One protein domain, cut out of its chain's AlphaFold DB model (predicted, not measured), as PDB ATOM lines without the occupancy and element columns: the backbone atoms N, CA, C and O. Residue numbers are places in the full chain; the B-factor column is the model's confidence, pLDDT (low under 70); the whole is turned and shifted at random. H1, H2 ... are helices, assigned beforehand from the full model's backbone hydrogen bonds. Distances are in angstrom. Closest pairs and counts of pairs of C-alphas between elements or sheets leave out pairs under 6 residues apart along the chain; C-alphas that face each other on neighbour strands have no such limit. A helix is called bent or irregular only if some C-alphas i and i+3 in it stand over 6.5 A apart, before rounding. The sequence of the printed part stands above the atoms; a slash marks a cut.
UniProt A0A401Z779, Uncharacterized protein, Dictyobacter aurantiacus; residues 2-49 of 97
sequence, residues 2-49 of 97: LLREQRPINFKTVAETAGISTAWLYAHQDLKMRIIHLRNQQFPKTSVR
ATOM      1  N   LEU A   2    -124.027  43.844 -94.241       62.22
ATOM      2  CA  LEU A   2    -124.526  44.919 -95.132       62.22
ATOM      3  C   LEU A   2    -123.560  45.373 -96.252       62.22
ATOM      4  O   LEU A   2    -123.996  45.537 -97.386       62.22
ATOM      5  N   LEU A   3    -122.250  45.498 -95.977       58.16
ATOM      6  CA  LEU A   3    -121.256  45.826 -97.019       58.16
ATOM      7  C   LEU A   3    -121.051  44.699 -98.046       58.16
ATOM      8  O   LEU A   3    -120.709  44.976 -99.189       58.16
ATOM      9  N   ARG A   4    -121.248  43.433 -97.648       57.25
ATOM     10  CA  ARG A   4    -121.109  42.270 -98.545       57.25
ATOM     11  C   ARG A   4    -122.353  42.053 -99.407       57.25
ATOM     12  O   ARG A   4    -122.230  41.556-100.516       57.25
ATOM     13  N   GLU A   5    -123.524  42.447 -98.910       60.88
ATOM     14  CA  GLU A   5    -124.812  42.292 -99.600       60.88
ATOM     15  C   GLU A   5    -125.226  43.524-100.425       60.88
ATOM     16  O   GLU A   5    -126.339  43.561-100.936       60.88
ATOM     17  N   GLN A   6    -124.373  44.555-100.527       61.19
ATOM     18  CA  GLN A   6    -124.665  45.832-101.209       61.19
ATOM     19  C   GLN A   6    -125.967  46.523-100.756       61.19
ATOM     20  O   GLN A   6    -126.488  47.407-101.436       61.19
ATOM     21  N   ARG A   7    -126.497  46.173 -99.578       65.94
ATOM     22  CA  ARG A   7    -127.717  46.796 -99.057       65.94
ATOM     23  C   ARG A   7    -127.437  48.235 -98.620       65.94
ATOM     24  O   ARG A   7    -126.347  48.516 -98.117       65.94
ATOM     25  N   PRO A   8    -128.405  49.152 -98.765       65.75
ATOM     26  CA  PRO A   8    -128.216  50.543 -98.377       65.75
ATOM     27  C   PRO A   8    -128.023  50.664 -96.862       65.75
ATOM     28  O   PRO A   8    -128.897  50.274 -96.078       65.75
ATOM     29  N   ILE A   9    -126.896  51.251 -96.450       71.62
ATOM     30  CA  ILE A   9    -126.603  51.563 -95.046       71.62
ATOM     31  C   ILE A   9    -127.416  52.798 -94.640       71.62
ATOM     32  O   ILE A   9    -126.983  53.944 -94.754       71.62
ATOM     33  N   ASN A  10    -128.645  52.560 -94.195       75.12
ATOM     34  CA  ASN A  10    -129.513  53.565 -93.597       75.12
ATOM     35  C   ASN A  10    -129.960  53.100 -92.199       75.12
ATOM     36  O   ASN A  10    -129.870  51.919 -91.873       75.12
ATOM     37  N   PHE A  11    -130.432  54.029 -91.364       76.25
ATOM     38  CA  PHE A  11    -130.810  53.735 -89.976       76.25
ATOM     39  C   PHE A  11    -131.884  52.653 -89.857       76.25
ATOM     40  O   PHE A  11    -131.847  51.870 -88.914       76.25
ATOM     41  N   LYS A  12    -132.804  52.579 -90.822       76.81
ATOM     42  CA  LYS A  12    -133.869  51.578 -90.854       76.81
ATOM     43  C   LYS A  12    -133.312  50.187 -91.167       76.81
ATOM     44  O   LYS A  12    -133.534  49.273 -90.387       76.81
ATOM     45  N   THR A  13    -132.511  50.043 -92.224       77.69
ATOM     46  CA  THR A  13    -131.877  48.765 -92.576       77.69
ATOM     47  C   THR A  13    -130.944  48.293 -91.465       77.69
ATOM     48  O   THR A  13    -130.883  47.101 -91.182       77.69
ATOM     49  N   VAL A  14    -130.213  49.211 -90.821       79.62
ATOM     50  CA  VAL A  14    -129.326  48.878 -89.697       79.62
ATOM     51  C   VAL A  14    -130.134  48.418 -88.484       79.62
ATOM     52  O   VAL A  14    -129.794  47.391 -87.909       79.62
ATOM     53  N   ALA A  15    -131.217  49.119 -88.136       80.56
ATOM     54  CA  ALA A  15    -132.136  48.729 -87.067       80.56
ATOM     55  C   ALA A  15    -132.748  47.340 -87.310       80.56
ATOM     56  O   ALA A  15    -132.672  46.474 -86.445       80.56
ATOM     57  N   GLU A  16    -133.269  47.102 -88.516       81.81
ATOM     58  CA  GLU A  16    -133.867  45.825 -88.920       81.81
ATOM     59  C   GLU A  16    -132.843  44.682 -88.917       81.81
ATOM     60  O   GLU A  16    -133.132  43.595 -88.432       81.81
ATOM     61  N   THR A  17    -131.624  44.932 -89.404       82.31
ATOM     62  CA  THR A  17    -130.565  43.908 -89.461       82.31
ATOM     63  C   THR A  17    -130.003  43.584 -88.076       82.31
ATOM     64  O   THR A  17    -129.627  42.445 -87.822       82.31
ATOM     65  N   ALA A  18    -129.916  44.575 -87.187       82.44
ATOM     66  CA  ALA A  18    -129.405  44.399 -85.829       82.44
ATOM     67  C   ALA A  18    -130.499  44.045 -84.804       82.44
ATOM     68  O   ALA A  18    -130.174  43.809 -83.644       82.44
ATOM     69  N   GLY A  19    -131.777  44.007 -85.204       82.56
ATOM     70  CA  GLY A  19    -132.902  43.696 -84.313       82.56
ATOM     71  C   GLY A  19    -133.152  44.749 -83.226       82.56
ATOM     72  O   GLY A  19    -133.690  44.430 -82.170       82.56
ATOM     73  N   ILE A  20    -132.745  45.996 -83.461       81.88
ATOM     74  CA  ILE A  20    -132.834  47.107 -82.501       81.88
ATOM     75  C   ILE A  20    -133.775  48.191 -83.014       81.88
ATOM     76  O   ILE A  20    -134.010  48.316 -84.213       81.88
ATOM     77  N   SER A  21    -134.306  49.022 -82.116       76.25
ATOM     78  CA  SER A  21    -135.154  50.142 -82.527       76.25
ATOM     79  C   SER A  21    -134.326  51.287 -83.123       76.25
ATOM     80  O   SER A  21    -133.199  51.570 -82.706       76.25
ATOM     81  N   THR A  22    -134.909  52.012 -84.079       71.44
ATOM     82  CA  THR A  22    -134.293  53.229 -84.631       71.44
ATOM     83  C   THR A  22    -134.088  54.293 -83.552       71.44
ATOM     84  O   THR A  22    -133.074  54.984 -83.569       71.44
ATOM     85  N   ALA A  23    -134.993  54.388 -82.573       72.12
ATOM     86  CA  ALA A  23    -134.866  55.286 -81.424       72.12
ATOM     87  C   ALA A  23    -133.603  55.002 -80.594       72.12
ATOM     88  O   ALA A  23    -132.908  55.933 -80.193       72.12
ATOM     89  N   TRP A  24    -133.250  53.728 -80.405       82.06
ATOM     90  CA  TRP A  24    -132.034  53.335 -79.693       82.06
ATOM     91  C   TRP A  24    -130.760  53.732 -80.456       82.06
ATOM     92  O   TRP A  24    -129.799  54.211 -79.853       82.06
ATOM     93  N   LEU A  25    -130.779  53.627 -81.790       74.62
ATOM     94  CA  LEU A  25    -129.692  54.116 -82.650       74.62
ATOM     95  C   LEU A  25    -129.544  55.643 -82.616       74.62
ATOM     96  O   LEU A  25    -128.429  56.146 -82.728       74.62
ATOM     97  N   TYR A  26    -130.643  56.386 -82.463       69.50
ATOM     98  CA  TYR A  26    -130.591  57.840 -82.291       69.50
ATOM     99  C   TYR A  26    -130.103  58.259 -80.900       69.50
ATOM    100  O   TYR A  26    -129.470  59.307 -80.792       69.50
ATOM    101  N   ALA A  27    -130.355  57.452 -79.865       73.56
ATOM    102  CA  ALA A  27    -129.869  57.702 -78.508       73.56
ATOM    103  C   ALA A  27    -128.341  57.535 -78.377       73.56
ATOM    104  O   ALA A  27    -127.728  58.157 -77.515       73.56
ATOM    105  N   HIS A  28    -127.716  56.743 -79.255       77.38
ATOM    106  CA  HIS A  28    -126.272  56.500 -79.256       77.38
ATOM    107  C   HIS A  28    -125.578  57.294 -80.372       77.38
ATOM    108  O   HIS A  28    -125.444  56.839 -81.513       77.38
ATOM    109  N   GLN A  29    -125.106  58.494 -80.019       70.75
ATOM    110  CA  GLN A  29    -124.462  59.457 -80.923       70.75
ATOM    111  C   GLN A  29    -123.290  58.846 -81.720       70.75
ATOM    112  O   GLN A  29    -123.160  59.100 -82.921       70.75
ATOM    113  N   ASP A  30    -122.479  57.992 -81.094       73.38
ATOM    114  CA  ASP A  30    -121.315  57.362 -81.732       73.38
ATOM    115  C   ASP A  30    -121.723  56.398 -82.854       73.38
ATOM    116  O   ASP A  30    -121.147  56.397 -83.948       73.38
ATOM    117  N   LEU A  31    -122.786  55.622 -82.621       77.19
ATOM    118  CA  LEU A  31    -123.338  54.694 -83.609       77.19
ATOM    119  C   LEU A  31    -123.969  55.449 -84.777       77.19
ATOM    120  O   LEU A  31    -123.758  55.089 -85.937       77.19
ATOM    121  N   LYS A  32    -124.672  56.549 -84.492       74.06
ATOM    122  CA  LYS A  32    -125.203  57.455 -85.515       74.06
ATOM    123  C   LYS A  32    -124.094  57.984 -86.425       74.06
ATOM    124  O   LYS A  32    -124.218  57.901 -87.649       74.06
ATOM    125  N   MET A  33    -123.000  58.481 -85.848       72.94
ATOM    126  CA  MET A  33    -121.852  58.983 -86.611       72.94
ATOM    127  C   MET A  33    -121.207  57.883 -87.455       72.94
ATOM    128  O   MET A  33    -120.891  58.106 -88.628       72.94
ATOM    129  N   ARG A  34    -121.081  56.670 -86.907       78.38
ATOM    130  CA  ARG A  34    -120.531  55.522 -87.634       78.38
ATOM    131  C   ARG A  34    -121.397  55.110 -88.825       78.38
ATOM    132  O   ARG A  34    -120.854  54.867 -89.900       78.38
ATOM    133  N   ILE A  35    -122.720  55.076 -88.666       76.94
ATOM    134  CA  ILE A  35    -123.668  54.753 -89.747       76.94
ATOM    135  C   ILE A  35    -123.582  55.797 -90.864       76.94
ATOM    136  O   ILE A  35    -123.518  55.436 -92.037       76.94
ATOM    137  N   ILE A  36    -123.524  57.086 -90.515       74.50
ATOM    138  CA  ILE A  36    -123.384  58.179 -91.489       74.50
ATOM    139  C   ILE A  36    -122.061  58.062 -92.252       74.50
ATOM    140  O   ILE A  36    -122.041  58.182 -93.476       74.50
ATOM    141  N   HIS A  37    -120.963  57.793 -91.546       75.94
ATOM    142  CA  HIS A  37    -119.648  57.622 -92.154       75.94
ATOM    143  C   HIS A  37    -119.626  56.454 -93.151       75.94
ATOM    144  O   HIS A  37    -119.212  56.632 -94.294       75.94
ATOM    145  N   LEU A  38    -120.144  55.288 -92.755       76.81
ATOM    146  CA  LEU A  38    -120.213  54.104 -93.617       76.81
ATOM    147  C   LEU A  38    -121.155  54.309 -94.816       76.81
ATOM    148  O   LEU A  38    -120.833  53.888 -95.925       76.81
ATOM    149  N   ARG A  39    -122.279  55.015 -94.630       75.06
ATOM    150  CA  ARG A  39    -123.180  55.403 -95.728       75.06
ATOM    151  C   ARG A  39    -122.466  56.264 -96.771       75.06
ATOM    152  O   ARG A  39    -122.635  56.048 -97.966       75.06
ATOM    153  N   ASN A  40    -121.658  57.221 -96.321       69.56
ATOM    154  CA  ASN A  40    -120.898  58.105 -97.207       69.56
ATOM    155  C   ASN A  40    -119.757  57.372 -97.933       69.56
ATOM    156  O   ASN A  40    -119.378  57.778 -99.027       69.56
ATOM    157  N   GLN A  41    -119.224  56.295 -97.349       71.62
ATOM    158  CA  GLN A  41    -118.229  55.434 -97.996       71.62
ATOM    159  C   GLN A  41    -118.841  54.511 -99.057       71.62
ATOM    160  O   GLN A  41    -118.194  54.243-100.063       71.62
ATOM    161  N   GLN A  42    -120.081  54.049 -98.861       67.06
ATOM    162  CA  GLN A  42    -120.786  53.212 -99.839       67.06
ATOM    163  C   GLN A  42    -121.187  53.990-101.106       67.06
ATOM    164  O   GLN A  42    -121.255  53.407-102.184       67.06
ATOM    165  N   PHE A  43    -121.421  55.301-100.990       62.09
ATOM    166  CA  PHE A  43    -121.790  56.172-102.110       62.09
ATOM    167  C   PHE A  43    -120.797  57.336-102.232       62.09
ATOM    168  O   PHE A  43    -121.072  58.438-101.741       62.09
ATOM    169  N   PRO A  44    -119.630  57.129-102.871       51.38
ATOM    170  CA  PRO A  44    -118.664  58.196-103.073       51.38
ATOM    171  C   PRO A  44    -119.255  59.247-104.021       51.38
ATOM    172  O   PRO A  44    -119.391  59.032-105.219       51.38
ATOM    173  N   LYS A  45    -119.641  60.390-103.444       53.12
ATOM    174  CA  LYS A  45    -119.927  61.679-104.097       53.12
ATOM    175  C   LYS A  45    -120.637  61.595-105.460       53.12
ATOM    176  O   LYS A  45    -120.082  61.915-106.500       53.12
ATOM    177  N   THR A  46    -121.940  61.363-105.426       42.62
ATOM    178  CA  THR A  46    -122.866  62.140-106.262       42.62
ATOM    179  C   THR A  46    -124.015  62.521-105.359       42.62
ATOM    180  O   THR A  46    -124.879  61.705-105.070       42.62
ATOM    181  N   SER A  47    -123.941  63.737-104.812       46.50
ATOM    182  CA  SER A  47    -125.010  64.372-104.042       46.50
ATOM    183  C   SER A  47    -125.720  63.432-103.060       46.50
ATOM    184  O   SER A  47    -126.798  62.912-103.351       46.50
ATOM    185  N   VAL A  48    -125.201  63.294-101.838       48.72
ATOM    186  CA  VAL A  48    -126.104  62.980-100.724       48.72
ATOM    187  C   VAL A  48    -126.960  64.232-100.532       48.72
ATOM    188  O   VAL A  48    -126.707  65.060 -99.663       48.72
ATOM    189  N   ARG A  49    -127.961  64.409-101.404       48.59
ATOM    190  CA  ARG A  49    -129.156  65.159-101.062       48.59
ATOM    191  C   ARG A  49    -129.677  64.415 -99.849       48.59
ATOM    192  O   ARG A  49    -130.276  63.352 -99.981       48.59
TER     193      ARG A  49
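What this domain is: This is residues 2 to 49 of the 97 residues of an uncharacterized protein of Dictyobacter aurantiacus (UniProt A0A401Z779). One long helix, H3, makes one side of a small fold, and two short helices, H2 and H1, turn back from its first end in a hook: H2 makes a corner with the beginning of H3, and H1 follows about perpendicular to H2, facing the middle of H3 across a loosely filled space. Residues 2 to 10, with no named element, come before H1, and residues 43 to 49 form a tail beyond the last end of H3 that folds back on itself. The printed part has 48 residues with three named helices, in the order H1, H2, H3 along the chain, and no named strand; its class is all helix. It is compact, with a radius of gyration of the C-alphas of 10.9 A, and the C-alphas span 29 by 22 by 16 A along their three main axes.

Where its parts are: The longest helix, H3, holds residues 29 to 42, 14 residues, and measures 20.3 A from first to last C-alpha. It begins at C-alpha 29, at (-124.462, 59.457, -80.923), and ends at C-alpha 42, at (-120.786, 53.212, -99.839). H2 holds residues 22 to 27 and is 8.8 A long. H1 holds residues 11 to 18 and is 10.3 A long, beginning at C-alpha 11, at (-130.810, 53.735, -89.976). No helix is bent or irregular.

How they stand to each other: H3 and H2 only just touch, with 3 pairs of C-alphas within 8 A, and they touch only at the corner by their link. H3 touches H2 with residues 31 to 32 alone; the closest C-alphas of the two helices are those of Leu 25 and Lys 32, 6.3 A apart. The two helices run opposite ways at a steep tilt of 59 degrees. H1 and H2 touch, and their closest C-alphas are those of Ala 15 and Thr 22, 5.6 A apart. Their lines are about perpendicular, at 79 degrees. H1 and H3 are close but not clearly touching: the closest C-alphas, those of Phe 11 and Ile 35, are 7.2 A apart. Their lines too are about perpendicular, at 79 degrees, with the centres 12.7 A apart. In H1, H2 and H3 every O i to N i+4 pair is within hydrogen-bond range.

The domain as a whole: The two C-alphas farthest apart are those of Gly 19 and Thr 46, at 30.4 A, and the first and last printed C-alphas, those of Leu 2 and Arg 49, are 21.6 A apart. The printed part has no cut. The links from H1 to H2, of 3 residues, and from H2 to H3, of 1 residue, are both tight. The mean pLDDT of the printed part is 70.1, and 17 residues are under 70: residues 2 to 8, residue 26, residue 40 and residues 42 to 49.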